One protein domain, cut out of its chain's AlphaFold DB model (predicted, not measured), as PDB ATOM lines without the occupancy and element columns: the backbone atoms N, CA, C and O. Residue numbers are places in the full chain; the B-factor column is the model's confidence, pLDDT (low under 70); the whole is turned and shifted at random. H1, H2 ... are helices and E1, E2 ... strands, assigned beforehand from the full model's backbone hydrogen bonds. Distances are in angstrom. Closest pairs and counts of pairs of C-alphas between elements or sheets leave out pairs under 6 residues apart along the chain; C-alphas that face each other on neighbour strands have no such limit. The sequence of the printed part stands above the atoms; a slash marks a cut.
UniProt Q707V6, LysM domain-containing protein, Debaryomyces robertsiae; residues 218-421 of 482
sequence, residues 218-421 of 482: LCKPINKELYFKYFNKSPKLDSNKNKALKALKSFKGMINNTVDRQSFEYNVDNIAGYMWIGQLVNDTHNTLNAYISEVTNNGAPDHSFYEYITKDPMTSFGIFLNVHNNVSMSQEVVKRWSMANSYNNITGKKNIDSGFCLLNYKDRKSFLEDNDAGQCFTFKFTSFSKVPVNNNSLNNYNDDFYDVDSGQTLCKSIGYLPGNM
ATOM      1  N   LEU A 218     -31.942  -7.481  -6.094       86.62
ATOM      2  CA  LEU A 218     -33.299  -7.184  -5.639       86.62
ATOM      3  C   LEU A 218     -34.306  -7.969  -6.477       86.62
ATOM      4  O   LEU A 218     -34.220  -8.004  -7.707       86.62
ATOM      5  N   CYS A 219     -35.254  -8.618  -5.813       86.94
ATOM      6  CA  CYS A 219     -36.280  -9.396  -6.488       86.94
ATOM      7  C   CYS A 219     -37.545  -9.498  -5.641       86.94
ATOM      8  O   CYS A 219     -37.493  -9.806  -4.456       86.94
ATOM      9  N   LYS A 220     -38.706  -9.295  -6.261       88.12
ATOM     10  CA  LYS A 220     -40.001  -9.336  -5.587       88.12
ATOM     11  C   LYS A 220     -40.280 -10.746  -5.049       88.12
ATOM     12  O   LYS A 220     -40.379 -11.666  -5.864       88.12
ATOM     13  N   PRO A 221     -40.447 -10.939  -3.731       86.19
ATOM     14  CA  PRO A 221     -40.750 -12.251  -3.178       86.19
ATOM     15  C   PRO A 221     -42.125 -12.736  -3.643       86.19
ATOM     16  O   PRO A 221     -43.083 -11.968  -3.765       86.19
ATOM     17  N   ILE A 222     -42.207 -14.033  -3.908       86.69
ATOM     18  CA  ILE A 222     -43.429 -14.758  -4.224       86.69
ATOM     19  C   ILE A 222     -43.686 -15.719  -3.070       86.69
ATOM     20  O   ILE A 222     -43.244 -16.864  -3.086       86.69
ATOM     21  N   ASN A 223     -44.428 -15.225  -2.081       71.62
ATOM     22  CA  ASN A 223     -44.899 -15.983  -0.922       71.62
ATOM     23  C   ASN A 223     -46.334 -16.455  -1.201       71.62
ATOM     24  O   ASN A 223     -47.294 -15.977  -0.600       71.62
ATOM     25  N   LYS A 224     -46.510 -17.292  -2.229       71.50
ATOM     26  CA  LYS A 224     -47.822 -17.864  -2.573       71.50
ATOM     27  C   LYS A 224     -47.881 -19.318  -2.140       71.50
ATOM     28  O   LYS A 224     -46.861 -19.992  -2.157       71.50
ATOM     29  N   GLU A 225     -49.092 -19.798  -1.854       70.00
ATOM     30  CA  GLU A 225     -49.358 -21.230  -1.726       70.00
ATOM     31  C   GLU A 225     -48.898 -21.931  -2.998       70.00
ATOM     32  O   GLU A 225     -49.511 -21.833  -4.069       70.00
ATOM     33  N   LEU A 226     -47.772 -22.609  -2.886       80.62
ATOM     34  CA  LEU A 226     -47.224 -23.391  -3.958       80.62
ATOM     35  C   LEU A 226     -47.601 -24.842  -3.677       80.62
ATOM     36  O   LEU A 226     -47.447 -25.369  -2.572       80.62
ATOM     37  N   TYR A 227     -48.179 -25.483  -4.686       84.88
ATOM     38  CA  TYR A 227     -48.757 -26.804  -4.514       84.88
ATOM     39  C   TYR A 227     -47.749 -27.875  -4.907       84.88
ATOM     40  O   TYR A 227     -47.334 -27.954  -6.063       84.88
ATOM     41  N   PHE A 228     -47.444 -28.759  -3.963       88.00
ATOM     42  CA  PHE A 228     -46.892 -30.066  -4.268       88.00
ATOM     43  C   PHE A 228     -47.993 -30.932  -4.868       88.00
ATOM     44  O   PHE A 228     -48.975 -31.271  -4.201       88.00
ATOM     45  N   LYS A 229     -47.852 -31.244  -6.150       90.94
ATOM     46  CA  LYS A 229     -48.812 -32.008  -6.946       90.94
ATOM     47  C   LYS A 229     -48.250 -33.397  -7.213       90.94
ATOM     48  O   LYS A 229     -47.038 -33.574  -7.331       90.94
ATOM     49  N   TYR A 230     -49.129 -34.388  -7.311       89.12
ATOM     50  CA  TYR A 230     -48.713 -35.760  -7.592       89.12
ATOM     51  C   TYR A 230     -49.753 -36.564  -8.372       89.12
ATOM     52  O   TYR A 230     -50.959 -36.271  -8.393       89.12
ATOM     53  N   PHE A 231     -49.244 -37.621  -8.994       83.31
ATOM     54  CA  PHE A 231     -49.996 -38.596  -9.768       83.31
ATOM     55  C   PHE A 231     -50.016 -39.933  -9.067       83.31
ATOM     56  O   PHE A 231     -48.953 -40.459  -8.748       83.31
ATOM     57  N   ASN A 232     -51.218 -40.486  -8.938       70.75
ATOM     58  CA  ASN A 232     -51.526 -41.735  -8.266       70.75
ATOM     59  C   ASN A 232     -51.059 -41.750  -6.802       70.75
ATOM     60  O   ASN A 232     -49.938 -41.397  -6.441       70.75
ATOM     61  N   LYS A 233     -51.928 -42.215  -5.903       68.06
ATOM     62  CA  LYS A 233     -51.502 -42.584  -4.547       68.06
ATOM     63  C   LYS A 233     -50.782 -43.937  -4.607       68.06
ATOM     64  O   LYS A 233     -51.248 -44.903  -4.013       68.06
ATOM     65  N   SER A 234     -49.694 -44.032  -5.369       67.81
ATOM     66  CA  SER A 234     -48.840 -45.217  -5.328       67.81
ATOM     67  C   SER A 234     -48.235 -45.350  -3.924       67.81
ATOM     68  O   SER A 234     -47.988 -44.329  -3.265       67.81
ATOM     69  N   PRO A 235     -48.005 -46.580  -3.431       69.31
ATOM     70  CA  PRO A 235     -47.298 -46.793  -2.179       69.31
ATOM     71  C   PRO A 235     -45.946 -46.078  -2.211       69.31
ATOM     72  O   PRO A 235     -45.157 -46.235  -3.142       69.31
ATOM     73  N   LYS A 236     -45.680 -45.273  -1.186       77.12
ATOM     74  CA  LYS A 236     -44.427 -44.529  -1.047       77.12
ATOM     75  C   LYS A 236     -43.335 -45.489  -0.581       77.12
ATOM     76  O   LYS A 236     -43.154 -45.682   0.615       77.12
ATOM     77  N   LEU A 237     -42.653 -46.123  -1.531       80.56
ATOM     78  CA  LEU A 237     -41.523 -47.009  -1.248       80.56
ATOM     79  C   LEU A 237     -40.294 -46.194  -0.809       80.56
ATOM     80  O   LEU A 237     -39.970 -45.171  -1.421       80.56
ATOM     81  N   ASP A 238     -39.558 -46.676   0.194       83.25
ATOM     82  CA  ASP A 238     -38.321 -46.027   0.667       83.25
ATOM     83  C   ASP A 238     -37.249 -45.921  -0.431       83.25
ATOM     84  O   ASP A 238     -36.492 -44.949  -0.496       83.25
ATOM     85  N   SER A 239     -37.221 -46.880  -1.361       87.38
ATOM     86  CA  SER A 239     -36.344 -46.836  -2.535       87.38
ATOM     87  C   SER A 239     -36.631 -45.624  -3.431       87.38
ATOM     88  O   SER A 239     -35.696 -44.953  -3.875       87.38
ATOM     89  N   ASN A 240     -37.906 -45.283  -3.644       91.38
ATOM     90  CA  ASN A 240     -38.316 -44.114  -4.429       91.38
ATOM     91  C   ASN A 240     -37.946 -42.811  -3.715       91.38
ATOM     92  O   ASN A 240     -37.453 -41.876  -4.350       91.38
ATOM     93  N   LYS A 241     -38.110 -42.767  -2.386       93.00
ATOM     94  CA  LYS A 241     -37.695 -41.631  -1.551       93.00
ATOM     95  C   LYS A 241     -36.207 -41.323  -1.731       93.00
ATOM     96  O   LYS A 241     -35.858 -40.180  -2.020       93.00
ATOM     97  N   ASN A 242     -35.333 -42.322  -1.623       92.94
ATOM     98  CA  ASN A 242     -33.886 -42.109  -1.739       92.94
ATOM     99  C   ASN A 242     -33.471 -41.610  -3.133       92.94
ATOM    100  O   ASN A 242     -32.679 -40.670  -3.234       92.94
ATOM    101  N   LYS A 243     -34.055 -42.171  -4.202       94.38
ATOM    102  CA  LYS A 243     -33.828 -41.710  -5.585       94.38
ATOM    103  C   LYS A 243     -34.261 -40.257  -5.786       94.38
ATOM    104  O   LYS A 243     -33.490 -39.451  -6.306       94.38
ATOM    105  N   ALA A 244     -35.459 -39.901  -5.318       95.06
ATOM    106  CA  ALA A 244     -35.982 -38.539  -5.401       95.06
ATOM    107  C   ALA A 244     -35.121 -37.538  -4.618       95.06
ATOM    108  O   ALA A 244     -34.797 -36.469  -5.132       95.06
ATOM    109  N   LEU A 245     -34.675 -37.894  -3.408       95.19
ATOM    110  CA  LEU A 245     -33.775 -37.047  -2.624       95.19
ATOM    111  C   LEU A 245     -32.429 -36.835  -3.321       95.19
ATOM    112  O   LEU A 245     -31.899 -35.725  -3.271       95.19
ATOM    113  N   LYS A 246     -31.881 -37.859  -3.985       95.44
ATOM    114  CA  LYS A 246     -30.646 -37.731  -4.772       95.44
ATOM    115  C   LYS A 246     -30.835 -36.759  -5.943       95.44
ATOM    116  O   LYS A 246     -30.021 -35.850  -6.098       95.44
ATOM    117  N   ALA A 247     -31.936 -36.880  -6.689       96.12
ATOM    118  CA  ALA A 247     -32.276 -35.967  -7.784       96.12
ATOM    119  C   ALA A 247     -32.442 -34.513  -7.304       96.12
ATOM    120  O   ALA A 247     -31.807 -33.605  -7.839       96.12
ATOM    121  N   LEU A 248     -33.216 -34.280  -6.238       96.12
ATOM    122  CA  LEU A 248     -33.439 -32.936  -5.684       96.12
ATOM    123  C   LEU A 248     -32.154 -32.304  -5.133       96.12
ATOM    124  O   LEU A 248     -31.905 -31.118  -5.347       96.12
ATOM    125  N   LYS A 249     -31.308 -33.084  -4.448       94.94
ATOM    126  CA  LYS A 249     -29.989 -32.614  -3.993       94.94
ATOM    127  C   LYS A 249     -29.074 -32.281  -5.174       94.94
ATOM    128  O   LYS A 249     -28.338 -31.302  -5.096       94.94
ATOM    129  N   SER A 250     -29.158 -33.040  -6.267       95.25
ATOM    130  CA  SER A 250     -28.429 -32.740  -7.501       95.25
ATOM    131  C   SER A 250     -28.888 -31.417  -8.115       95.25
ATOM    132  O   SER A 250     -28.056 -30.550  -8.370       95.25
ATOM    133  N   PHE A 251     -30.203 -31.179  -8.234       95.44
ATOM    134  CA  PHE A 251     -30.726 -29.877  -8.674       95.44
ATOM    135  C   PHE A 251     -30.252 -28.723  -7.796       95.44
ATOM    136  O   PHE A 251     -29.921 -27.658  -8.312       95.44
ATOM    137  N   LYS A 252     -30.149 -28.942  -6.482       93.44
ATOM    138  CA  LYS A 252     -29.641 -27.932  -5.549       93.44
ATOM    139  C   LYS A 252     -28.191 -27.575  -5.863       93.44
ATOM    140  O   LYS A 252     -27.855 -26.396  -5.906       93.44
ATOM    141  N   GLY A 253     -27.358 -28.584  -6.118       90.56
ATOM    142  CA  GLY A 253     -25.978 -28.388  -6.557       90.56
ATOM    143  C   GLY A 253     -25.888 -27.680  -7.910       90.56
ATOM    144  O   GLY A 253     -25.099 -26.753  -8.059       90.56
ATOM    145  N   MET A 254     -26.731 -28.057  -8.876       91.44
ATOM    146  CA  MET A 254     -26.742 -27.430 -10.200       91.44
ATOM    147  C   MET A 254     -27.114 -25.943 -10.142       91.44
ATOM    148  O   MET A 254     -26.397 -25.132 -10.717       91.44
ATOM    149  N   ILE A 255     -28.155 -25.562  -9.388       89.81
ATOM    150  CA  ILE A 255     -28.546 -24.149  -9.215       89.81
ATOM    151  C   ILE A 255     -27.399 -23.324  -8.621       89.81
ATOM    152  O   ILE A 255     -27.182 -22.191  -9.039       89.81
ATOM    153  N   ASN A 256     -26.653 -23.886  -7.666       82.88
ATOM    154  CA  ASN A 256     -25.511 -23.197  -7.060       82.88
ATOM    155  C   ASN A 256     -24.379 -22.942  -8.062       82.88
ATOM    156  O   ASN A 256     -23.657 -21.958  -7.926       82.88
ATOM    157  N   ASN A 257     -24.230 -23.816  -9.059       83.69
ATOM    158  CA  ASN A 257     -23.118 -23.783 -10.005       83.69
ATOM    159  C   ASN A 257     -23.453 -23.059 -11.318       83.69
ATOM    160  O   ASN A 257     -22.544 -22.748 -12.083       83.69
ATOM    161  N   THR A 258     -24.731 -22.787 -11.603       80.94
ATOM    162  CA  THR A 258     -25.155 -22.123 -12.844       80.94
ATOM    163  C   THR A 258     -26.139 -20.993 -12.552       80.94
ATOM    164  O   THR A 258     -27.304 -21.231 -12.232       80.94
ATOM    165  N   VAL A 259     -25.687 -19.747 -12.699       73.94
ATOM    166  CA  VAL A 259     -26.511 -18.565 -12.390       73.94
ATOM    167  C   VAL A 259     -27.582 -18.312 -13.462       73.94
ATOM    168  O   VAL A 259     -28.677 -17.845 -13.141       73.94
ATOM    169  N   ASP A 260     -27.295 -18.697 -14.709       82.56
ATOM    170  CA  ASP A 260     -28.051 -18.289 -15.900       82.56
ATOM    171  C   ASP A 260     -28.725 -19.437 -16.667       82.56
ATOM    172  O   ASP A 260     -29.235 -19.227 -17.760       82.56
ATOM    173  N   ARG A 261     -28.764 -20.657 -16.124       87.12
ATOM    174  CA  ARG A 261     -29.387 -21.800 -16.807       87.12
ATOM    175  C   ARG A 261     -30.882 -21.908 -16.477       87.12
ATOM    176  O   ARG A 261     -31.263 -21.807 -15.309       87.12
ATOM    177  N   GLN A 262     -31.727 -22.118 -17.494       90.88
ATOM    178  CA  GLN A 262     -33.192 -22.167 -17.336       90.88
ATOM    179  C   GLN A 262     -33.749 -23.572 -17.127       90.88
ATOM    180  O   GLN A 262     -34.801 -23.706 -16.506       90.88
ATOM    181  N   SER A 263     -33.087 -24.622 -17.607       91.50
ATOM    182  CA  SER A 263     -33.526 -25.990 -17.335       91.50
ATOM    183  C   SER A 263     -32.415 -26.897 -16.859       91.50
ATOM    184  O   SER A 263     -31.238 -26.584 -16.963       91.50
ATOM    185  N   PHE A 264     -32.812 -27.997 -16.232       93.00
ATOM    186  CA  PHE A 264     -31.891 -28.965 -15.664       93.00
ATOM    187  C   PHE A 264     -32.487 -30.348 -15.823       93.00
ATOM    188  O   PHE A 264     -33.640 -30.559 -15.445       93.00
ATOM    189  N   GLU A 265     -31.691 -31.280 -16.329       94.50
ATOM    190  CA  GLU A 265     -32.036 -32.691 -16.417       94.50
ATOM    191  C   GLU A 265     -31.309 -33.487 -15.327       94.50
ATOM    192  O   GLU A 265     -30.137 -33.269 -15.020       94.50
ATOM    193  N   TYR A 266     -32.018 -34.453 -14.751       95.56
ATOM    194  CA  TYR A 266     -31.448 -35.506 -13.928       95.56
ATOM    195  C   TYR A 266     -31.978 -36.852 -14.418       95.56
ATOM    196  O   TYR A 266     -33.175 -37.107 -14.330       95.56
ATOM    197  N   ASN A 267     -31.102 -37.723 -14.910       95.31
ATOM    198  CA  ASN A 267     -31.460 -39.060 -15.385       95.31
ATOM    199  C   ASN A 267     -30.433 -40.077 -14.874       95.31
ATOM    200  O   ASN A 267     -29.437 -40.371 -15.532       95.31
ATOM    201  N   VAL A 268     -30.628 -40.544 -13.641       93.75
ATOM    202  CA  VAL A 268     -29.715 -41.466 -12.938       93.75
ATOM    203  C   VAL A 268     -30.556 -42.399 -12.064       93.75
ATOM    204  O   VAL A 268     -31.609 -41.994 -11.592       93.75
ATOM    205  N   ASP A 269     -30.121 -43.636 -11.812       91.50
ATOM    206  CA  ASP A 269     -30.789 -44.600 -10.908       91.50
ATOM    207  C   ASP A 269     -32.265 -44.914 -11.248       91.50
ATOM    208  O   ASP A 269     -33.086 -45.204 -10.366       91.50
ATOM    209  N   ASN A 270     -32.614 -44.881 -12.537       93.38
ATOM    210  CA  ASN A 270     -33.983 -45.019 -13.039       93.38
ATOM    211  C   ASN A 270     -34.957 -43.958 -12.493       93.38
ATOM    212  O   ASN A 270     -36.140 -44.239 -12.339       93.38
ATOM    213  N   ILE A 271     -34.488 -42.748 -12.195       95.19
ATOM    214  CA  ILE A 271     -35.351 -41.586 -11.976       95.19
ATOM    215  C   ILE A 271     -35.036 -40.533 -13.038       95.19
ATOM    216  O   ILE A 271     -33.875 -40.192 -13.255       95.19
ATOM    217  N   ALA A 272     -36.087 -40.013 -13.667       96.69
ATOM    218  CA  ALA A 272     -36.017 -38.856 -14.543       96.69
ATOM    219  C   ALA A 272     -36.552 -37.642 -13.780       96.69
ATOM    220  O   ALA A 272     -37.632 -37.688 -13.191       96.69
ATOM    221  N   GLY A 273     -35.795 -36.559 -13.761       96.31
ATOM    222  CA  GLY A 273     -36.170 -35.303 -13.144       96.31
ATOM    223  C   GLY A 273     -35.867 -34.161 -14.091       96.31
ATOM    224  O   GLY A 273     -34.823 -34.164 -14.738       96.31
ATOM    225  N   TYR A 274     -36.758 -33.179 -14.140       96.38
ATOM    226  CA  TYR A 274     -36.553 -31.957 -14.905       96.38
ATOM    227  C   TYR A 274     -36.947 -30.741 -14.081       96.38
ATOM    228  O   TYR A 274     -37.926 -30.768 -13.336       96.38
ATOM    229  N   MET A 275     -36.201 -29.659 -14.234       95.94
ATOM    230  CA  MET A 275     -36.499 -28.379 -13.604       95.94
ATOM    231  C   MET A 275     -36.548 -27.284 -14.663       95.94
ATOM    232  O   MET A 275     -35.750 -27.303 -15.594       95.94
ATOM    233  N   TRP A 276     -37.478 -26.345 -14.506       95.62
ATOM    234  CA  TRP A 276     -37.592 -25.105 -15.269       95.62
ATOM    235  C   TRP A 276     -37.502 -23.910 -14.321       95.62
ATOM    236  O   TRP A 276     -38.210 -23.846 -13.315       95.62
ATOM    237  N   ILE A 277     -36.667 -22.940 -14.667       95.38
ATOM    238  CA  ILE A 277     -36.480 -21.675 -13.970       95.38
ATOM    239  C   ILE A 277     -36.519 -20.578 -15.032       95.38
ATOM    240  O   ILE A 277     -35.541 -20.363 -15.741       95.38
ATOM    241  N   GLY A 278     -37.643 -19.871 -15.151       95.12
ATOM    242  CA  GLY A 278     -37.741 -18.728 -16.056       95.12
ATOM    243  C   GLY A 278     -36.683 -17.656 -15.748       95.12
ATOM    244  O   GLY A 278     -36.201 -17.539 -14.623       95.12
ATOM    245  N   GLN A 279     -36.316 -16.839 -16.739       94.31
ATOM    246  CA  GLN A 279     -35.215 -15.863 -16.625       94.31
ATOM    247  C   GLN A 279     -35.388 -14.813 -15.517       94.31
ATOM    248  O   GLN A 279     -34.407 -14.213 -15.074       94.31
ATOM    249  N   LEU A 280     -36.626 -14.560 -15.091       94.38
ATOM    250  CA  LEU A 280     -36.933 -13.645 -13.998       94.38
ATOM    251  C   LEU A 280     -37.018 -14.365 -12.655       94.38
ATOM    252  O   LEU A 280     -37.011 -13.705 -11.625       94.38
ATOM    253  N   VAL A 281     -37.070 -15.694 -12.630       94.00
ATOM    254  CA  VAL A 281     -37.121 -16.471 -11.393       94.00
ATOM    255  C   VAL A 281     -35.726 -16.549 -10.775       94.00
ATOM    256  O   VAL A 281     -34.745 -16.965 -11.402       94.00
ATOM    257  N   ASN A 282     -35.635 -16.175  -9.505       91.12
ATOM    258  CA  ASN A 282     -34.417 -16.242  -8.717       91.12
ATOM    259  C   ASN A 282     -34.709 -16.760  -7.302       91.12
ATOM    260  O   ASN A 282     -35.866 -16.832  -6.898       91.12
ATOM    261  N   ASP A 283     -33.659 -17.108  -6.554       87.50
ATOM    262  CA  ASP A 283     -33.771 -17.505  -5.140       87.50
ATOM    263  C   ASP A 283     -34.696 -18.726  -4.922       87.50
ATOM    264  O   ASP A 283     -35.591 -18.740  -4.078       87.50
ATOM    265  N   THR A 284     -34.526 -19.764  -5.746       90.50
ATOM    266  CA  THR A 284     -35.368 -20.977  -5.733       90.50
ATOM    267  C   THR A 284     -34.968 -21.984  -4.650       90.50
ATOM    268  O   THR A 284     -35.618 -23.023  -4.498       90.50
ATOM    269  N   HIS A 285     -33.929 -21.693  -3.859       87.94
ATOM    270  CA  HIS A 285     -33.387 -22.586  -2.828       87.94
ATOM    271  C   HIS A 285     -34.412 -22.972  -1.771       87.94
ATOM    272  O   HIS A 285     -34.473 -24.139  -1.388       87.94
ATOM    273  N   ASN A 286     -35.234 -22.022  -1.321       85.75
ATOM    274  CA  ASN A 286     -36.281 -22.290  -0.335       85.75
ATOM    275  C   ASN A 286     -37.312 -23.276  -0.887       85.75
ATOM    276  O   ASN A 286     -37.618 -24.270  -0.233       85.75
ATOM    277  N   THR A 287     -37.726 -23.079  -2.141       90.44
ATOM    278  CA  THR A 287     -38.627 -23.996  -2.855       90.44
ATOM    279  C   THR A 287     -38.065 -25.397  -2.991       90.44
ATOM    280  O   THR A 287     -38.757 -26.376  -2.703       90.44
ATOM    281  N   LEU A 288     -36.790 -25.517  -3.338       93.00
ATOM    282  CA  LEU A 288     -36.166 -26.825  -3.441       93.00
ATOM    283  C   LEU A 288     -35.983 -27.501  -2.072       93.00
ATOM    284  O   LEU A 288     -36.220 -28.701  -1.946       93.00
ATOM    285  N   ASN A 289     -35.620 -26.747  -1.031       90.38
ATOM    286  CA  ASN A 289     -35.517 -27.264   0.337       90.38
ATOM    287  C   ASN A 289     -36.882 -27.725   0.873       90.38
ATOM    288  O   ASN A 289     -36.955 -28.764   1.530       90.38
ATOM    289  N   ALA A 290     -37.955 -26.994   0.570       90.38
ATOM    290  CA  ALA A 290     -39.311 -27.362   0.954       90.38
ATOM    291  C   ALA A 290     -39.749 -28.670   0.270       90.38
ATOM    292  O   ALA A 290     -40.288 -29.561   0.927       90.38
ATOM    293  N   TYR A 291     -39.414 -28.847  -1.014       93.56
ATOM    294  CA  TYR A 291     -39.625 -30.110  -1.731       93.56
ATOM    295  C   TYR A 291     -38.795 -31.251  -1.104       93.56
ATOM    296  O   TYR A 291     -39.330 -32.314  -0.785       93.56
ATOM    297  N   ILE A 292     -37.505 -31.033  -0.830       94.12
ATOM    298  CA  ILE A 292     -36.651 -32.025  -0.151       94.12
ATOM    299  C   ILE A 292     -37.258 -32.443   1.195       94.12
ATOM    300  O   ILE A 292     -37.315 -33.637   1.492       94.12
ATOM    301  N   SER A 293     -37.733 -31.484   1.993       90.06
ATOM    302  CA  SER A 293     -38.380 -31.738   3.284       90.06
ATOM    303  C   SER A 293     -39.648 -32.578   3.125       90.06
ATOM    304  O   SER A 293     -39.817 -33.579   3.820       90.06
ATOM    305  N   GLU A 294     -40.500 -32.247   2.150       91.88
ATOM    306  CA  GLU A 294     -41.708 -33.024   1.869       91.88
ATOM    307  C   GLU A 294     -41.383 -34.472   1.505       91.88
ATOM    308  O   GLU A 294     -41.954 -35.387   2.097       91.88
ATOM    309  N   VAL A 295     -40.431 -34.701   0.597       92.75
ATOM    310  CA  VAL A 295     -40.017 -36.060   0.210       92.75
ATOM    311  C   VAL A 295     -39.356 -36.793   1.379       92.75
ATOM    312  O   VAL A 295     -39.538 -38.000   1.544       92.75
ATOM    313  N   THR A 296     -38.612 -36.081   2.223       90.69
ATOM    314  CA  THR A 296     -37.969 -36.662   3.407       90.69
ATOM    315  C   THR A 296     -39.012 -37.171   4.396       90.69
ATOM    316  O   THR A 296     -38.935 -38.318   4.838       90.69
ATOM    317  N   ASN A 297     -40.009 -36.347   4.702       88.56
ATOM    318  CA  ASN A 297     -40.997 -36.641   5.736       88.56
ATOM    319  C   ASN A 297     -42.103 -37.570   5.236       88.56
ATOM    320  O   ASN A 297     -42.617 -38.384   5.996       88.56
ATOM    321  N   ASN A 298     -42.463 -37.461   3.957       89.12
ATOM    322  CA  ASN A 298     -43.645 -38.110   3.407       89.12
ATOM    323  C   ASN A 298     -43.331 -39.109   2.289       89.12
ATOM    324  O   ASN A 298     -44.274 -39.684   1.757       89.12
ATOM    325  N   GLY A 299     -42.070 -39.326   1.911       90.94
ATOM    326  CA  GLY A 299     -41.694 -40.179   0.778       90.94
ATOM    327  C   GLY A 299     -41.981 -39.545  -0.589       90.94
ATOM    328  O   GLY A 299     -42.557 -38.461  -0.684       90.94
ATOM    329  N   ALA A 300     -41.582 -40.226  -1.665       91.62
ATOM    330  CA  ALA A 300     -41.793 -39.766  -3.040       91.62
ATOM    331  C   ALA A 300     -42.900 -40.582  -3.732       91.62
ATOM    332  O   ALA A 300     -42.811 -41.812  -3.741       91.62
ATOM    333  N   PRO A 301     -43.932 -39.940  -4.311       91.31
ATOM    334  CA  PRO A 301     -44.867 -40.615  -5.208       91.31
ATOM    335  C   PRO A 301     -44.202 -40.902  -6.564       91.31
ATOM    336  O   PRO A 301     -43.135 -40.364  -6.864       91.31
ATOM    337  N   ASP A 302     -44.866 -41.701  -7.400       90.81
ATOM    338  CA  ASP A 302     -44.338 -42.117  -8.707       90.81
ATOM    339  C   ASP A 302     -44.001 -40.935  -9.616       90.81
ATOM    340  O   ASP A 302     -42.942 -40.884 -10.246       90.81
ATOM    341  N   HIS A 303     -44.899 -39.950  -9.616       91.94
ATOM    342  CA  HIS A 303     -44.662 -38.656 -10.222       91.94
ATOM    343  C   HIS A 303     -45.039 -37.567  -9.229       91.94
ATOM    344  O   HIS A 303     -46.153 -37.548  -8.692       91.94
ATOM    345  N   SER A 304     -44.118 -36.643  -9.003       93.69
ATOM    346  CA  SER A 304     -44.356 -35.462  -8.180       93.69
ATOM    347  C   SER A 304     -43.827 -34.236  -8.875       93.69
ATOM    348  O   SER A 304     -42.815 -34.276  -9.576       93.69
ATOM    349  N   PHE A 305     -44.520 -33.129  -8.673       92.88
ATOM    350  CA  PHE A 305     -44.059 -31.872  -9.202       92.88
ATOM    351  C   PHE A 305     -44.501 -30.686  -8.383       92.88
ATOM    352  O   PHE A 305     -45.474 -30.708  -7.629       92.88
ATOM    353  N   TYR A 306     -43.733 -29.636  -8.580       90.94
ATOM    354  CA  TYR A 306     -43.947 -28.324  -8.040       90.94
ATOM    355  C   TYR A 306     -44.009 -27.388  -9.229       90.94
ATOM    356  O   TYR A 306     -43.115 -27.435 -10.068       90.94
ATOM    357  N   GLU A 307     -45.053 -26.580  -9.351       92.50
ATOM    358  CA  GLU A 307     -45.133 -25.621 -10.450       92.50
ATOM    359  C   GLU A 307     -45.735 -24.298  -9.991       92.50
ATOM    360  O   GLU A 307     -46.704 -24.242  -9.231       92.50
ATOM    361  N   TYR A 308     -45.151 -23.230 -10.511       93.12
ATOM    362  CA  TYR A 308     -45.659 -21.878 -10.484       93.12
ATOM    363  C   TYR A 308     -45.724 -21.395 -11.923       93.12
ATOM    364  O   TYR A 308     -44.708 -21.041 -12.518       93.12
ATOM    365  N   ILE A 309     -46.921 -21.425 -12.495       92.75
ATOM    366  CA  ILE A 309     -47.129 -21.073 -13.895       92.75
ATOM    367  C   ILE A 309     -47.871 -19.751 -13.962       92.75
ATOM    368  O   ILE A 309     -48.908 -19.556 -13.326       92.75
ATOM    369  N   THR A 310     -47.307 -18.830 -14.729       92.88
ATOM    370  CA  THR A 310     -47.886 -17.511 -14.991       92.88
ATOM    371  C   THR A 310     -48.172 -17.382 -16.479       92.88
ATOM    372  O   THR A 310     -47.908 -18.306 -17.231       92.88
ATOM    373  N   LYS A 311     -48.691 -16.235 -16.925       93.38
ATOM    374  CA  LYS A 311     -48.871 -15.969 -18.361       93.38
ATOM    375  C   LYS A 311     -47.553 -15.707 -19.099       93.38
ATOM    376  O   LYS A 311     -47.551 -15.714 -20.323       93.38
ATOM    377  N   ASP A 312     -46.469 -15.439 -18.370       93.69
ATOM    378  CA  ASP A 312     -45.144 -15.199 -18.933       93.69
ATOM    379  C   ASP A 312     -44.218 -16.381 -18.585       93.69
ATOM    380  O   ASP A 312     -43.984 -16.671 -17.403       93.69
ATOM    381  N   PRO A 313     -43.681 -17.111 -19.576       93.88
ATOM    382  CA  PRO A 313     -42.768 -18.217 -19.297       93.88
ATOM    383  C   PRO A 313     -41.502 -17.770 -18.546       93.88
ATOM    384  O   PRO A 313     -40.955 -18.556 -17.770       93.88
ATOM    385  N   MET A 314     -41.085 -16.502 -18.672       94.25
ATOM    386  CA  MET A 314     -39.924 -15.949 -17.965       94.25
ATOM    387  C   MET A 314     -40.137 -15.843 -16.449       94.25
ATOM    388  O   MET A 314     -39.160 -15.834 -15.703       94.25
ATOM    389  N   THR A 315     -41.387 -15.778 -15.982       94.88
ATOM    390  CA  THR A 315     -41.741 -15.782 -14.550       94.88
ATOM    391  C   THR A 315     -42.255 -17.136 -14.065       94.88
ATOM    392  O   THR A 315     -42.707 -17.246 -12.926       94.88
ATOM    393  N   SER A 316     -42.220 -18.163 -14.916       94.94
ATOM    394  CA  SER A 316     -42.690 -19.504 -14.574       94.94
ATOM    395  C   SER A 316     -41.561 -20.363 -13.996       94.94
ATOM    396  O   SER A 316     -40.398 -20.220 -14.366       94.94
ATOM    397  N   PHE A 317     -41.907 -21.265 -13.085       95.00
ATOM    398  CA  PHE A 317     -40.982 -22.160 -12.392       95.00
ATOM    399  C   PHE A 317     -41.614 -23.540 -12.238       95.00
ATOM    400  O   PHE A 317     -42.815 -23.643 -11.983       95.00
ATOM    401  N   GLY A 318     -40.814 -24.598 -12.315       95.19
ATOM    402  CA  GLY A 318     -41.276 -25.911 -11.899       95.19
ATOM    403  C   GLY A 318     -40.171 -26.938 -11.707       95.19
ATOM    404  O   GLY A 318     -39.090 -26.823 -12.270       95.19
ATOM    405  N   ILE A 319     -40.456 -27.959 -10.903       96.12
ATOM    406  CA  ILE A 319     -39.614 -29.143 -10.700       96.12
ATOM    407  C   ILE A 319     -40.504 -30.366 -10.862       96.12
ATOM    408  O   ILE A 319     -41.515 -30.473 -10.173       96.12
ATOM    409  N   PHE A 320     -40.141 -31.288 -11.745       96.25
ATOM    410  CA  PHE A 320     -40.840 -32.543 -12.003       96.25
ATOM    411  C   PHE A 320     -39.907 -33.712 -11.699       96.25
ATOM    412  O   PHE A 320     -38.745 -33.694 -12.099       96.25
ATOM    413  N   LEU A 321     -40.414 -34.731 -11.007       96.50
ATOM    414  CA  LEU A 321     -39.720 -35.987 -10.740       96.50
ATOM    415  C   LEU A 321     -40.588 -37.164 -11.164       96.50
ATOM    416  O   LEU A 321     -41.791 -37.187 -10.903       96.50
ATOM    417  N   ASN A 322     -39.943 -38.163 -11.755       95.31
ATOM    418  CA  ASN A 322     -40.539 -39.389 -12.250       95.31
ATOM    419  C   ASN A 322     -39.657 -40.586 -11.889       95.31
ATOM    420  O   ASN A 322     -38.610 -40.808 -12.500       95.31
ATOM    421  N   VAL A 323     -40.086 -41.375 -10.907       93.75
ATOM    422  CA  VAL A 323     -39.285 -42.483 -10.351       93.75
ATOM    423  C   VAL A 323     -39.245 -43.732 -11.243       93.75
ATOM    424  O   VAL A 323     -38.589 -44.706 -10.882       93.75
ATOM    425  N   HIS A 324     -39.926 -43.696 -12.395       92.62
ATOM    426  CA  HIS A 324     -39.976 -44.765 -13.403       92.62
ATOM    427  C   HIS A 324     -39.118 -44.460 -14.638       92.62
ATOM    428  O   HIS A 324     -39.259 -45.100 -15.675       92.62
ATOM    429  N   ASN A 325     -38.247 -43.454 -14.547       94.31
ATOM    430  CA  ASN A 325     -37.358 -43.014 -15.621       94.31
ATOM    431  C   ASN A 325     -38.040 -42.634 -16.948       94.31
ATOM    432  O   ASN A 325     -37.457 -42.788 -18.022       94.31
ATOM    433  N   ASN A 326     -39.282 -42.141 -16.918       94.75
ATOM    434  CA  ASN A 326     -39.928 -41.679 -18.146       94.75
ATOM    435  C   ASN A 326     -39.417 -40.274 -18.520       94.75
ATOM    436  O   ASN A 326     -40.007 -39.242 -18.172       94.75
ATOM    437  N   VAL A 327     -38.282 -40.256 -19.222       94.00
ATOM    438  CA  VAL A 327     -37.610 -39.045 -19.711       94.00
ATOM    439  C   VAL A 327     -38.524 -38.251 -20.642       94.00
ATOM    440  O   VAL A 327     -38.684 -37.052 -20.444       94.00
ATOM    441  N   SER A 328     -39.209 -38.917 -21.579       94.31
ATOM    442  CA  SER A 328     -40.103 -38.255 -22.542       94.31
ATOM    443  C   SER A 328     -41.226 -37.474 -21.858       94.31
ATOM    444  O   SER A 328     -41.529 -36.353 -22.262       94.31
ATOM    445  N   MET A 329     -41.840 -38.041 -20.815       94.25
ATOM    446  CA  MET A 329     -42.858 -37.342 -20.027       94.25
ATOM    447  C   MET A 329     -42.261 -36.120 -19.326       94.25
ATOM    448  O   MET A 329     -42.859 -35.049 -19.324       94.25
ATOM    449  N   SER A 330     -41.064 -36.262 -18.760       94.81
ATOM    450  CA  SER A 330     -40.391 -35.172 -18.046       94.81
ATOM    451  C   SER A 330     -40.000 -34.021 -18.990       94.81
ATOM    452  O   SER A 330     -40.213 -32.852 -18.663       94.81
ATOM    453  N   GLN A 331     -39.542 -34.352 -20.201       94.75
ATOM    454  CA  GLN A 331     -39.307 -33.406 -21.295       94.75
ATOM    455  C   GLN A 331     -40.602 -32.725 -21.762       94.75
ATOM    456  O   GLN A 331     -40.623 -31.529 -22.046       94.75
ATOM    457  N   GLU A 332     -41.723 -33.445 -21.832       95.69
ATOM    458  CA  GLU A 332     -43.010 -32.828 -22.172       95.69
ATOM    459  C   GLU A 332     -43.420 -31.768 -21.137       95.69
ATOM    460  O   GLU A 332     -43.857 -30.673 -21.503       95.69
ATOM    461  N   VAL A 333     -43.242 -32.072 -19.848       95.25
ATOM    462  CA  VAL A 333     -43.578 -31.172 -18.737       95.25
ATOM    463  C   VAL A 333     -42.751 -29.889 -18.795       95.25
ATOM    464  O   VAL A 333     -43.325 -28.798 -18.794       95.25
ATOM    465  N   VAL A 334     -41.423 -29.992 -18.924       95.56
ATOM    466  CA  VAL A 334     -40.549 -28.805 -18.971       95.56
ATOM    467  C   VAL A 334     -40.857 -27.926 -20.192       95.56
ATOM    468  O   VAL A 334     -40.943 -26.702 -20.070       95.56
ATOM    469  N   LYS A 335     -41.154 -28.535 -21.351       95.81
ATOM    470  CA  LYS A 335     -41.572 -27.800 -22.553       95.81
ATOM    471  C   LYS A 335     -42.877 -27.043 -22.336       95.81
ATOM    472  O   LYS A 335     -42.987 -25.893 -22.756       95.81
ATOM    473  N   ARG A 336     -43.859 -27.632 -21.647       96.06
ATOM    474  CA  ARG A 336     -45.111 -26.938 -21.294       96.06
ATOM    475  C   ARG A 336     -44.860 -25.747 -20.372       96.06
ATOM    476  O   ARG A 336     -45.380 -24.666 -20.647       96.06
ATOM    477  N   TRP A 337     -44.011 -25.899 -19.360       95.88
ATOM    478  CA  TRP A 337     -43.658 -24.803 -18.456       95.88
ATOM    479  C   TRP A 337     -42.939 -23.651 -19.158       95.88
ATOM    480  O   TRP A 337     -43.280 -22.493 -18.919       95.88
ATOM    481  N   SER A 338     -42.047 -23.951 -20.108       95.62
ATOM    482  CA  SER A 338     -41.409 -22.937 -20.964       95.62
ATOM    483  C   SER A 338     -42.392 -22.206 -21.897       95.62
ATOM    484  O   SER A 338     -42.060 -21.186 -22.493       95.62
ATOM    485  N   MET A 339     -43.631 -22.687 -22.006       95.88
ATOM    486  CA  MET A 339     -44.725 -22.019 -22.714       95.88
ATOM    487  C   MET A 339     -45.755 -21.396 -21.771       95.88
ATOM    488  O   MET A 339     -46.862 -21.100 -22.212       95.88
ATOM    489  N   ALA A 340     -45.448 -21.263 -20.476       95.00
ATOM    490  CA  ALA A 340     -46.411 -20.774 -19.489       95.00
ATOM    491  C   ALA A 340     -47.694 -21.644 -19.403       95.00
ATOM    492  O   ALA A 340     -48.776 -21.167 -19.061       95.00
ATOM    493  N   ASN A 341     -47.575 -22.951 -19.677       95.31
ATOM    494  CA  ASN A 341     -48.678 -23.909 -19.593       95.31
ATOM    495  C   ASN A 341     -48.468 -24.893 -18.438       95.31
ATOM    496  O   ASN A 341     -47.414 -25.518 -18.331       95.31
ATOM    497  N   SER A 342     -49.491 -25.062 -17.598       92.31
ATOM    498  CA  SER A 342     -49.489 -26.040 -16.508       92.31
ATOM    499  C   SER A 342     -49.595 -27.473 -17.016       92.31
ATOM    500  O   SER A 342     -50.158 -27.748 -18.082       92.31
ATOM    501  N   TYR A 343     -49.088 -28.407 -16.214       89.88
ATOM    502  CA  TYR A 343     -49.288 -29.828 -16.456       89.88
ATOM    503  C   TYR A 343     -50.528 -30.321 -15.692       89.88
ATOM    504  O   TYR A 343     -50.523 -30.458 -14.471       89.88
ATOM    505  N   ASN A 344     -51.632 -30.542 -16.414       82.06
ATOM    506  CA  ASN A 344     -52.981 -30.652 -15.831       82.06
ATOM    507  C   ASN A 344     -53.414 -32.055 -15.394       82.06
ATOM    508  O   ASN A 344     -54.593 -32.276 -15.128       82.06
ATOM    509  N   ASN A 345     -52.504 -33.013 -15.309       79.56
ATOM    510  CA  ASN A 345     -52.867 -34.359 -14.899       79.56
ATOM    511  C   ASN A 345     -52.509 -34.491 -13.404       79.56
ATOM    512  O   ASN A 345     -51.353 -34.531 -13.021       79.56
ATOM    513  N   ILE A 346     -53.490 -34.358 -12.512       83.50
ATOM    514  CA  ILE A 346     -53.245 -34.369 -11.062       83.50
ATOM    515  C   ILE A 346     -54.264 -35.241 -10.358       83.50
ATOM    516  O   ILE A 346     -55.460 -35.153 -10.614       83.50
ATOM    517  N   THR A 347     -53.780 -36.052  -9.422       86.94
ATOM    518  CA  THR A 347     -54.645 -36.864  -8.547       86.94
ATOM    519  C   THR A 347     -54.743 -36.290  -7.138       86.94
ATOM    520  O   THR A 347     -55.673 -36.598  -6.397       86.94
ATOM    521  N   GLY A 348     -53.797 -35.429  -6.759       87.62
ATOM    522  CA  GLY A 348     -53.803 -34.739  -5.481       87.62
ATOM    523  C   GLY A 348     -52.864 -33.540  -5.471       87.62
ATOM    524  O   GLY A 348     -51.962 -33.420  -6.305       87.62
ATOM    525  N   LYS A 349     -53.108 -32.641  -4.515       90.81
ATOM    526  CA  LYS A 349     -52.267 -31.479  -4.234       90.81
ATOM    527  C   LYS A 349     -52.154 -31.262  -2.729       90.81
ATOM    528  O   LYS A 349     -53.117 -31.496  -2.001       90.81
ATOM    529  N   LYS A 350     -51.002 -30.778  -2.283       89.12
ATOM    530  CA  LYS A 350     -50.736 -30.349  -0.911       89.12
ATOM    531  C   LYS A 350     -50.109 -28.963  -0.954       89.12
ATOM    532  O   LYS A 350     -49.232 -28.720  -1.777       89.12
ATOM    533  N   ASN A 351     -50.579 -28.059  -0.102       87.75
ATOM    534  CA  ASN A 351     -49.937 -26.761   0.059       87.75
ATOM    535  C   ASN A 351     -48.610 -26.952   0.809       87.75
ATOM    536  O   ASN A 351     -48.572 -27.646   1.827       87.75
ATOM    537  N   ILE A 352     -47.540 -26.375   0.276       81.69
ATOM    538  CA  ILE A 352     -46.252 -26.287   0.947       81.69
ATOM    539  C   ILE A 352     -45.896 -24.816   1.050       81.69
ATOM    540  O   ILE A 352     -45.771 -24.139   0.028       81.69
ATOM    541  N   ASP A 353     -45.684 -24.362   2.282       82.44
ATOM    542  CA  ASP A 353     -45.194 -23.019   2.538       82.44
ATOM    543  C   ASP A 353     -43.756 -22.888   2.032       82.44
ATOM    544  O   ASP A 353     -42.833 -23.567   2.494       82.44
ATOM    545  N   SER A 354     -43.596 -22.080   0.993       85.81
ATOM    546  CA  SER A 354     -42.325 -21.808   0.350       85.81
ATOM    547  C   SER A 354     -42.436 -20.567  -0.525       85.81
ATOM    548  O   SER A 354     -43.526 -20.138  -0.899       85.81
ATOM    549  N   GLY A 355     -41.287 -20.031  -0.925       85.62
ATOM    550  CA  GLY A 355     -41.212 -18.972  -1.910       85.62
ATOM    551  C   GLY A 355     -39.956 -19.037  -2.763       85.62
ATOM    552  O   GLY A 355     -39.033 -19.831  -2.544       85.62
ATOM    553  N   PHE A 356     -39.961 -18.169  -3.756       90.69
ATOM    554  CA  PHE A 356     -38.823 -17.738  -4.560       90.69
ATOM    555  C   PHE A 356     -39.046 -16.251  -4.857       90.69
ATOM    556  O   PHE A 356     -39.994 -15.653  -4.341       90.69
ATOM    557  N   CYS A 357     -38.216 -15.623  -5.681       90.00
ATOM    558  CA  CYS A 357     -38.430 -14.229  -6.049       90.00
ATOM    559  C   CYS A 357     -38.381 -13.983  -7.558       90.00
ATOM    560  O   CYS A 357     -37.811 -14.762  -8.322       90.00
ATOM    561  N   LEU A 358     -38.996 -12.879  -7.984       93.44
ATOM    562  CA  LEU A 358     -38.988 -12.402  -9.362       93.44
ATOM    563  C   LEU A 358     -38.097 -11.167  -9.498       93.44
ATOM    564  O   LEU A 358     -38.333 -10.143  -8.860       93.44
ATOM    565  N   LEU A 359     -37.072 -11.266 -10.334       90.94
ATOM    566  CA  LEU A 359     -36.214 -10.162 -10.741       90.94
ATOM    567  C   LEU A 359     -37.015  -9.116 -11.522       90.94
ATOM    568  O   LEU A 359     -38.014  -9.426 -12.177       90.94
ATOM    569  N   ASN A 360     -36.523  -7.879 -11.520       89.81
ATOM    570  CA  ASN A 360     -36.977  -6.896 -12.495       89.81
ATOM    571  C   ASN A 360     -36.546  -7.315 -13.904       89.81
ATOM    572  O   ASN A 360     -35.511  -7.953 -14.094       89.81
ATOM    573  N   TYR A 361     -37.295  -6.874 -14.915       89.62
ATOM    574  CA  TYR A 361     -37.032  -7.244 -16.308       89.62
ATOM    575  C   TYR A 361     -35.617  -6.878 -16.798       89.62
ATOM    576  O   TYR A 361     -34.995  -7.633 -17.552       89.62
ATOM    577  N   LYS A 362     -35.081  -5.738 -16.340       89.75
ATOM    578  CA  LYS A 362     -33.711  -5.286 -16.643       89.75
ATOM    579  C   LYS A 362     -32.621  -6.182 -16.040       89.75
ATOM    580  O   LYS A 362     -31.517  -6.218 -16.561       89.75
ATOM    581  N   ASP A 363     -32.948  -6.905 -14.970       89.50
ATOM    582  CA  ASP A 363     -32.015  -7.709 -14.175       89.50
ATOM    583  C   ASP A 363     -32.084  -9.206 -14.515       89.50
ATOM    584  O   ASP A 363     -31.398 -10.009 -13.870       89.50
ATOM    585  N   ARG A 364     -32.920  -9.570 -15.501       91.94
ATOM    586  CA  ARG A 364     -33.175 -10.944 -15.943       91.94
ATOM    587  C   ARG A 364     -31.889 -11.689 -16.287       91.94
ATOM    588  O   ARG A 364     -30.926 -11.096 -16.772       91.94
ATOM    589  N   LYS A 365     -31.906 -12.998 -16.062       91.12
ATOM    590  CA  LYS A 365     -30.817 -13.905 -16.437       91.12
ATOM    591  C   LYS A 365     -30.669 -13.969 -17.955       91.12
ATOM    592  O   LYS A 365     -31.667 -13.845 -18.676       91.12
ATOM    593  N   SER A 366     -29.444 -14.188 -18.431       88.12
ATOM    594  CA  SER A 366     -29.229 -14.542 -19.837       88.12
ATOM    595  C   SER A 366     -29.960 -15.854 -20.152       88.12
ATOM    596  O   SER A 366     -30.266 -16.627 -19.242       88.12
ATOM    597  N   PHE A 367     -30.355 -16.049 -21.410       87.06
ATOM    598  CA  PHE A 367     -30.935 -17.317 -21.835       87.06
ATOM    599  C   PHE A 367     -29.810 -18.211 -22.338       87.06
ATOM    600  O   PHE A 367     -29.049 -17.799 -23.209       87.06
ATOM    601  N   LEU A 368     -29.710 -19.412 -21.781       83.12
ATOM    602  CA  LEU A 368     -28.841 -20.455 -22.297       83.12
ATOM    603  C   LEU A 368     -29.741 -21.526 -22.888       83.12
ATOM    604  O   LEU A 368     -30.521 -22.149 -22.162       83.12
ATOM    605  N   GLU A 369     -29.647 -21.710 -24.204       70.69
ATOM    606  CA  GLU A 369     -30.391 -22.761 -24.881       70.69
ATOM    607  C   GLU A 369     -30.020 -24.114 -24.269       70.69
ATOM    608  O   GLU A 369     -28.847 -24.479 -24.149       70.69
ATOM    609  N   ASP A 370     -31.041 -24.840 -23.824       77.88
ATOM    610  CA  ASP A 370     -30.869 -26.120 -23.167       77.88
ATOM    611  C   ASP A 370     -31.608 -27.203 -23.941       77.88
ATOM    612  O   ASP A 370     -32.837 -27.318 -23.957       77.88
ATOM    613  N   ASN A 371     -30.796 -28.024 -24.582       82.69
ATOM    614  CA  ASN A 371     -31.245 -29.109 -25.423       82.69
ATOM    615  C   ASN A 371     -31.642 -30.361 -24.642       82.69
ATOM    616  O   ASN A 371     -32.139 -31.326 -25.229       82.69
ATOM    617  N   ASP A 372     -31.462 -30.358 -23.321       85.31
ATOM    618  CA  ASP A 372     -31.886 -31.448 -22.450       85.31
ATOM    619  C   ASP A 372     -33.412 -31.639 -22.512       85.31
ATOM    620  O   ASP A 372     -33.907 -32.758 -22.399       85.31
ATOM    621  N   ALA A 373     -34.175 -30.581 -22.811       89.12
ATOM    622  CA  ALA A 373     -35.628 -30.642 -23.003       89.12
ATOM    623  C   ALA A 373     -36.085 -31.457 -24.236       89.12
ATOM    624  O   ALA A 373     -37.291 -31.655 -24.433       89.12
ATOM    625  N   GLY A 374     -35.149 -31.950 -25.052       89.44
ATOM    626  CA  GLY A 374     -35.436 -32.720 -26.254       89.44
ATOM    627  C   GLY A 374     -35.945 -31.841 -27.396       89.44
ATOM    628  O   GLY A 374     -35.707 -30.637 -27.444       89.44
ATOM    629  N   GLN A 375     -36.676 -32.449 -28.329       92.62
ATOM    630  CA  GLN A 375     -37.271 -31.716 -29.444       92.62
ATOM    631  C   GLN A 375     -38.337 -30.732 -28.939       92.62
ATOM    632  O   GLN A 375     -39.285 -31.141 -28.254       92.62
ATOM    633  N   CYS A 376     -38.220 -29.459 -29.313       94.56
ATOM    634  CA  CYS A 376     -39.158 -28.407 -28.941       94.56
ATOM    635  C   CYS A 376     -40.553 -28.630 -29.553       94.56
ATOM    636  O   CYS A 376     -40.738 -29.318 -30.563       94.56
ATOM    637  N   PHE A 377     -41.573 -28.012 -28.960       95.81
ATOM    638  CA  PHE A 377     -42.840 -27.819 -29.649       95.81
ATOM    639  C   PHE A 377     -42.665 -26.763 -30.728       95.81
ATOM    640  O   PHE A 377     -42.110 -25.700 -30.461       95.81
ATOM    641  N   THR A 378     -43.196 -27.026 -31.918       95.75
ATOM    642  CA  THR A 378     -43.008 -26.147 -33.070       95.75
ATOM    643  C   THR A 378     -44.292 -25.460 -33.522       95.75
ATOM    644  O   THR A 378     -45.410 -25.790 -33.097       95.75
ATOM    645  N   PHE A 379     -44.123 -24.462 -34.384       95.25
ATOM    646  CA  PHE A 379     -45.173 -23.860 -35.195       95.25
ATOM    647  C   PHE A 379     -44.585 -23.365 -36.524       95.25
ATOM    648  O   PHE A 379     -43.370 -23.248 -36.671       95.25
ATOM    649  N   LYS A 380     -45.454 -23.098 -37.501       94.31
ATOM    650  CA  LYS A 380     -45.080 -22.451 -38.762       94.31
ATOM    651  C   LYS A 380     -45.247 -20.945 -38.612       94.31
ATOM    652  O   LYS A 380     -46.359 -20.500 -38.336       94.31
ATOM    653  N   PHE A 381     -44.163 -20.192 -38.768       93.06
ATOM    654  CA  PHE A 381     -44.190 -18.744 -38.642       93.06
ATOM    655  C   PHE A 381     -44.973 -18.115 -39.794       93.06
ATOM    656  O   PHE A 381     -44.782 -18.458 -40.956       93.06
ATOM    657  N   THR A 382     -45.870 -17.193 -39.468       91.69
ATOM    658  CA  THR A 382     -46.587 -16.333 -40.413       91.69
ATOM    659  C   THR A 382     -46.773 -14.973 -39.750       91.69
ATOM    660  O   THR A 382     -46.817 -14.894 -38.519       91.69
ATOM    661  N   SER A 383     -46.984 -13.913 -40.531       82.31
ATOM    662  CA  SER A 383     -47.233 -12.556 -40.009       82.31
ATOM    663  C   SER A 383     -48.444 -12.442 -39.064       82.31
ATOM    664  O   SER A 383     -48.593 -11.436 -38.377       82.31
ATOM    665  N   PHE A 384     -49.309 -13.463 -39.007       83.75
ATOM    666  CA  PHE A 384     -50.509 -13.514 -38.161       83.75
ATOM    667  C   PHE A 384     -50.463 -14.616 -37.092       83.75
ATOM    668  O   PHE A 384     -51.479 -14.904 -36.452       83.75
ATOM    669  N   SER A 385     -49.314 -15.269 -36.903       84.19
ATOM    670  CA  SER A 385     -49.180 -16.374 -35.955       84.19
ATOM    671  C   SER A 385     -49.401 -15.904 -34.517       84.19
ATOM    672  O   SER A 385     -48.620 -15.132 -33.968       84.19
ATOM    673  N   LYS A 386     -50.460 -16.406 -33.872       85.38
ATOM    674  CA  LYS A 386     -50.673 -16.241 -32.430       85.38
ATOM    675  C   LYS A 386     -49.989 -17.383 -31.695       85.38
ATOM    676  O   LYS A 386     -50.491 -18.507 -31.687       85.38
ATOM    677  N   VAL A 387     -48.853 -17.090 -31.074       86.69
ATOM    678  CA  VAL A 387     -48.104 -18.052 -30.261       86.69
ATOM    679  C   VAL A 387     -48.317 -17.711 -28.783       86.69
ATOM    680  O   VAL A 387     -48.297 -16.533 -28.435       86.69
ATOM    681  N   PRO A 388     -48.541 -18.693 -27.889       84.19
ATOM    682  CA  PRO A 388     -48.804 -18.436 -26.468       84.19
ATOM    683  C   PRO A 388     -47.554 -18.023 -25.663       84.19
ATOM    684  O   PRO A 388     -47.521 -18.206 -24.452       84.19
ATOM    685  N   VAL A 389     -46.523 -17.481 -26.314       88.75
ATOM    686  CA  VAL A 389     -45.294 -16.989 -25.678       88.75
ATOM    687  C   VAL A 389     -44.952 -15.598 -26.209       88.75
ATOM    688  O   VAL A 389     -45.312 -15.252 -27.331       88.75
ATOM    689  N   ASN A 390     -44.288 -14.781 -25.388       89.44
ATOM    690  CA  ASN A 390     -43.882 -13.433 -25.788       89.44
ATOM    691  C   ASN A 390     -42.688 -13.460 -26.766       89.44
ATOM    692  O   ASN A 390     -41.955 -14.447 -26.840       89.44
ATOM    693  N   ASN A 391     -42.469 -12.351 -27.482       90.12
ATOM    694  CA  ASN A 391     -41.403 -12.242 -28.486       90.12
ATOM    695  C   ASN A 391     -40.002 -12.476 -27.906       90.12
ATOM    696  O   ASN A 391     -39.168 -13.053 -28.587       90.12
ATOM    697  N   ASN A 392     -39.748 -12.086 -26.652       90.31
ATOM    698  CA  ASN A 392     -38.444 -12.324 -26.026       90.31
ATOM    699  C   ASN A 392     -38.187 -13.821 -25.838       90.31
ATOM    700  O   ASN A 392     -37.093 -14.297 -26.102       90.31
ATOM    701  N   SER A 393     -39.208 -14.570 -25.425       90.69
ATOM    702  CA  SER A 393     -39.112 -16.021 -25.268       90.69
ATOM    703  C   SER A 393     -38.960 -16.711 -26.620       90.69
ATOM    704  O   SER A 393     -38.170 -17.634 -26.733       90.69
ATOM    705  N   LEU A 394     -39.657 -16.240 -27.661       91.88
ATOM    706  CA  LEU A 394     -39.460 -16.750 -29.022       91.88
ATOM    707  C   LEU A 394     -38.048 -16.497 -29.538       91.88
ATOM    708  O   LEU A 394     -37.443 -17.423 -30.064       91.88
ATOM    709  N   ASN A 395     -37.521 -15.289 -29.334       91.69
ATOM    710  CA  ASN A 395     -36.145 -14.950 -29.684       91.69
ATOM    711  C   ASN A 395     -35.122 -15.776 -28.901       91.69
ATOM    712  O   ASN A 395     -34.058 -16.083 -29.407       91.69
ATOM    713  N   ASN A 396     -35.431 -16.146 -27.662       91.00
ATOM    714  CA  ASN A 396     -34.569 -17.029 -26.888       91.00
ATOM    715  C   ASN A 396     -34.599 -18.479 -27.398       91.00
ATOM    716  O   ASN A 396     -33.597 -19.170 -27.317       91.00
ATOM    717  N   TYR A 397     -35.751 -18.965 -27.868       92.75
ATOM    718  CA  TYR A 397     -35.900 -20.347 -28.351       92.75
ATOM    719  C   TYR A 397     -35.458 -20.537 -29.800       92.75
ATOM    720  O   TYR A 397     -35.446 -21.665 -30.282       92.75
ATOM    721  N   ASN A 398     -35.213 -19.445 -30.520       91.56
ATOM    722  CA  ASN A 398     -34.842 -19.462 -31.923       91.56
ATOM    723  C   ASN A 398     -33.821 -18.357 -32.145       91.56
ATOM    724  O   ASN A 398     -34.189 -17.177 -32.150       91.56
ATOM    725  N   ASP A 399     -32.573 -18.754 -32.361       85.25
ATOM    726  CA  ASP A 399     -31.560 -17.840 -32.867       85.25
ATOM    727  C   ASP A 399     -32.074 -17.180 -34.159       85.25
ATOM    728  O   ASP A 399     -32.792 -17.796 -34.951       85.25
ATOM    729  N   ASP A 400     -31.781 -15.889 -34.317       84.75
ATOM    730  CA  ASP A 400     -32.191 -15.073 -35.466       84.75
ATOM    731  C   ASP A 400     -33.713 -14.985 -35.699       84.75
ATOM    732  O   ASP A 400     -34.182 -14.780 -36.819       84.75
ATOM    733  N   PHE A 401     -34.526 -15.064 -34.634       87.38
ATOM    734  CA  PHE A 401     -35.991 -14.917 -34.722       87.38
ATOM    735  C   PHE A 401     -36.458 -13.663 -35.487       87.38
ATOM    736  O   PHE A 401     -37.553 -13.662 -36.046       87.38
ATOM    737  N   TYR A 402     -35.667 -12.588 -35.512       87.06
ATOM    738  CA  TYR A 402     -36.015 -11.358 -36.228       87.06
ATOM    739  C   TYR A 402     -35.790 -11.425 -37.748       87.06
ATOM    740  O   TYR A 402     -36.356 -10.594 -38.456       87.06
ATOM    741  N   ASP A 403     -35.065 -12.433 -38.239       90.75
ATOM    742  CA  ASP A 403     -34.738 -12.645 -39.657       90.75
ATOM    743  C   ASP A 403     -35.493 -13.850 -40.263       90.75
ATOM    744  O   ASP A 403     -35.154 -14.361 -41.329       90.75
ATOM    745  N   VAL A 404     -36.544 -14.319 -39.582       89.81
ATOM    746  CA  VAL A 404     -37.342 -15.480 -39.996       89.81
ATOM    747  C   VAL A 404     -38.285 -15.161 -41.169       89.81
ATOM    748  O   VAL A 404     -39.121 -14.253 -41.111       89.81
ATOM    749  N   ASP A 405     -38.248 -15.992 -42.212       92.75
ATOM    750  CA  ASP A 405     -39.216 -15.923 -43.310       92.75
ATOM    751  C   ASP A 405     -40.569 -16.556 -42.948       92.75
ATOM    752  O   ASP A 405     -40.673 -17.578 -42.257       92.75
ATOM    753  N   SER A 406     -41.647 -16.003 -43.511       93.06
ATOM    754  CA  SER A 406     -42.971 -16.630 -43.447       93.06
ATOM    755  C   SER A 406     -42.925 -18.051 -44.030       93.06
ATOM    756  O   SER A 406     -42.541 -18.260 -45.175       93.06
ATOM    757  N   GLY A 407     -43.374 -19.038 -43.254       91.75
ATOM    758  CA  GLY A 407     -43.376 -20.462 -43.599       91.75
ATOM    759  C   GLY A 407     -42.257 -21.280 -42.942       91.75
ATOM    760  O   GLY A 407     -42.327 -22.520 -42.954       91.75
ATOM    761  N   GLN A 408     -41.265 -20.635 -42.321       91.75
ATOM    762  CA  GLN A 408     -40.236 -21.336 -41.553       91.75
ATOM    763  C   GLN A 408     -40.831 -21.995 -40.296       91.75
ATOM    764  O   GLN A 408     -41.847 -21.560 -39.744       91.75
ATOM    765  N   THR A 409     -40.247 -23.122 -39.884       93.38
ATOM    766  CA  THR A 409     -40.643 -23.830 -38.658       93.38
ATOM    767  C   THR A 409     -39.811 -23.300 -37.502       93.38
ATOM    768  O   THR A 409     -38.592 -23.397 -37.560       93.38
ATOM    769  N   LEU A 410     -40.468 -22.824 -36.449       94.12
ATOM    770  CA  LEU A 410     -39.821 -22.307 -35.246       94.12
ATOM    771  C   LEU A 410     -40.234 -23.095 -34.003       94.12
ATOM    772  O   LEU A 410     -41.327 -23.670 -33.951       94.12
ATOM    773  N   CYS A 411     -39.383 -23.072 -32.983       95.06
ATOM    774  CA  CYS A 411     -39.672 -23.498 -31.625       95.06
ATOM    775  C   CYS A 411     -40.560 -22.475 -30.902       95.06
ATOM    776  O   CYS A 411     -40.337 -21.268 -30.939       95.06
ATOM    777  N   LYS A 412     -41.584 -22.962 -30.199       95.50
ATOM    778  CA  LYS A 412     -42.395 -22.175 -29.251       95.50
ATOM    779  C   LYS A 412     -42.176 -22.583 -27.796       95.50
ATOM    780  O   LYS A 412     -42.756 -21.962 -26.917       95.50
ATOM    781  N   SER A 413     -41.373 -23.614 -27.552       95.50
ATOM    782  CA  SER A 413     -40.909 -24.060 -26.235       95.50
ATOM    783  C   SER A 413     -39.391 -24.197 -26.257       95.50
ATOM    784  O   SER A 413     -38.814 -24.248 -27.340       95.50
ATOM    785  N   ILE A 414     -38.770 -24.388 -25.093       93.88
ATOM    786  CA  ILE A 414     -37.361 -24.797 -25.031       93.88
ATOM    787  C   ILE A 414     -37.133 -26.168 -25.705       93.88
ATOM    788  O   ILE A 414     -38.070 -26.973 -25.815       93.88
ATOM    789  N   GLY A 415     -35.899 -26.411 -26.150       91.12
ATOM    790  CA  GLY A 415     -35.453 -27.601 -26.872       91.12
ATOM    791  C   GLY A 415     -34.999 -27.264 -28.293       91.12
ATOM    792  O   GLY A 415     -35.044 -26.109 -28.691       91.12
ATOM    793  N   TYR A 416     -34.647 -28.280 -29.077       88.81
ATOM    794  CA  TYR A 416     -34.168 -28.101 -30.454       88.81
ATOM    795  C   TYR A 416     -35.260 -28.360 -31.501       88.81
ATOM    796  O   TYR A 416     -36.195 -29.144 -31.288       88.81
ATOM    797  N   LEU A 417     -35.120 -27.751 -32.682       88.19
ATOM    798  CA  LEU A 417     -35.983 -28.031 -33.833       88.19
ATOM    799  C   LEU A 417     -35.866 -29.501 -34.289       88.19
ATOM    800  O   LEU A 417     -34.771 -30.062 -34.278       88.19
ATOM    801  N   PRO A 418     -36.957 -30.144 -34.753       81.25
ATOM    802  CA  PRO A 418     -36.869 -31.451 -35.403       81.25
ATOM    803  C   PRO A 418     -35.797 -31.468 -36.499       81.25
ATOM    804  O   PRO A 418     -35.828 -30.637 -37.402       81.25
ATOM    805  N   GLY A 419     -34.872 -32.427 -36.421       73.00
ATOM    806  CA  GLY A 419     -33.735 -32.547 -37.343       73.00
ATOM    807  C   GLY A 419     -32.453 -31.834 -36.895       73.00
ATOM    808  O   GLY A 419     -31.396 -32.148 -37.436       73.00
ATOM    809  N   ASN A 420     -32.522 -30.980 -35.866       71.25
ATOM    810  CA  ASN A 420     -31.396 -30.210 -35.320       71.25
ATOM    811  C   ASN A 420     -31.003 -30.681 -33.908       71.25
ATOM    812  O   ASN A 420     -30.667 -29.866 -33.053       71.25
ATOM    813  N   MET A 421     -31.070 -31.988 -33.619       68.19
ATOM    814  CA  MET A 421     -30.573 -32.499 -32.333       68.19
ATOM    815  C   MET A 421     -29.095 -32.086 -32.176       68.19
ATOM    816  O   MET A 421     -28.325 -32.259 -33.128       68.19
TER     817      MET A 421
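AT A GLANCE: This is residues 218 to 421 of the 482 residues of the protein "LysM domain-containing protein" of Debaryomyces robertsiae (UniProt Q707V6). A twisted sheet of six strands makes the core of the larger lobe, with H1 and H2 side by side over one face and H3 over the other. A smaller lobe, mostly loops around the short pair E9 and E10 and helix H4, lies on the H3 side, while the small pair E1 and E8 lies beyond one end of the sheet's strands. The printed part has 204 residues, with four named helices and ten named strands in the order E1 E2 H1 E3 E4 H2 E5 E6 H3 E7 E8 E9 H4 E10; the class is mixed. The large sheet runs E3 E4 E6 E5 E2 E7, all antiparallel. The whole is compact, with a radius of gyration of the C-alphas of 16.9 A and spans of 53 by 38 by 30 A.

IN THESE COORDINATES: E1, residues 219 to 222, begins at C-alpha 219 (-36.280, -9.396, -6.488), and E2 is residues 226 to 231. H1, residues 238 to 257, is 29.0 A long. E3, residues 263 to 268, and E4, residues 271 to 277 and 20.0 A long, form a hairpin. H2, residues 285 to 298, is 19.6 A long. E5, residues 303 to 308, and E6, residues 317 to 322, form another hairpin. H3, residues 327 to 337, is 15.5 A long. E7 is residues 348 to 352, E8 356 to 359, E9 378 to 380 and H4 391 to 397. E10, residues 409 to 411, ends at C-alpha 411 (-39.672, -23.498, -31.625).

HOW THE PARTS SIT: In the large sheet these backbone atoms of neighbour strands are within hydrogen-bond range: N 273 and O 266 at 2.7 A for E3 and E4, N 274 and O 320 at 2.9 A for E4 and E6, N 306 and O 319 at 2.9 A for E5 and E6, N 229 and O 305 at 2.9 A for E2 and E5, and N 228 and O 350 at 2.8 A for E2 and E7. E4, H2 and E5 make a split strand-helix-strand unit, two strands running the same way with E6 between them, and its crossover is left-handed. Three layers are formed, helices on both faces: H1 and H2 on the same face at heights over the sheet of 8.8 A and 9.4 A, H3 on the opposite face at 8.2 A, along the strands. H1 and H2 touch, Lys 241 and Val 295 having the closest C-alphas at 6.3 A, with a shallow tilt of 9 degrees, opposite ways. E1 and E8 are antiparallel, N 220 and O 358 being 2.8 A apart; so are E9 and E10, with N 379 and O 410 at 2.9 A. The closest C-alphas of H4 and E10 are those of Tyr 397 and Cys 411, 5.9 A; H3 and H4 are apart. In H1, H2, H3 and H4 every O i to N i+4 pair is within hydrogen-bond range.

THE WHOLE: The C-alphas farthest apart, of Asp 238 and Ser 383, are 53.4 A apart. The printed part has no cut. The links E8 to E9, 18 residues, and H4 to E10, 11 residues, are long. Mean pLDDT of the printed part is 89.7; residues 233 to 235 and 421 are under 70.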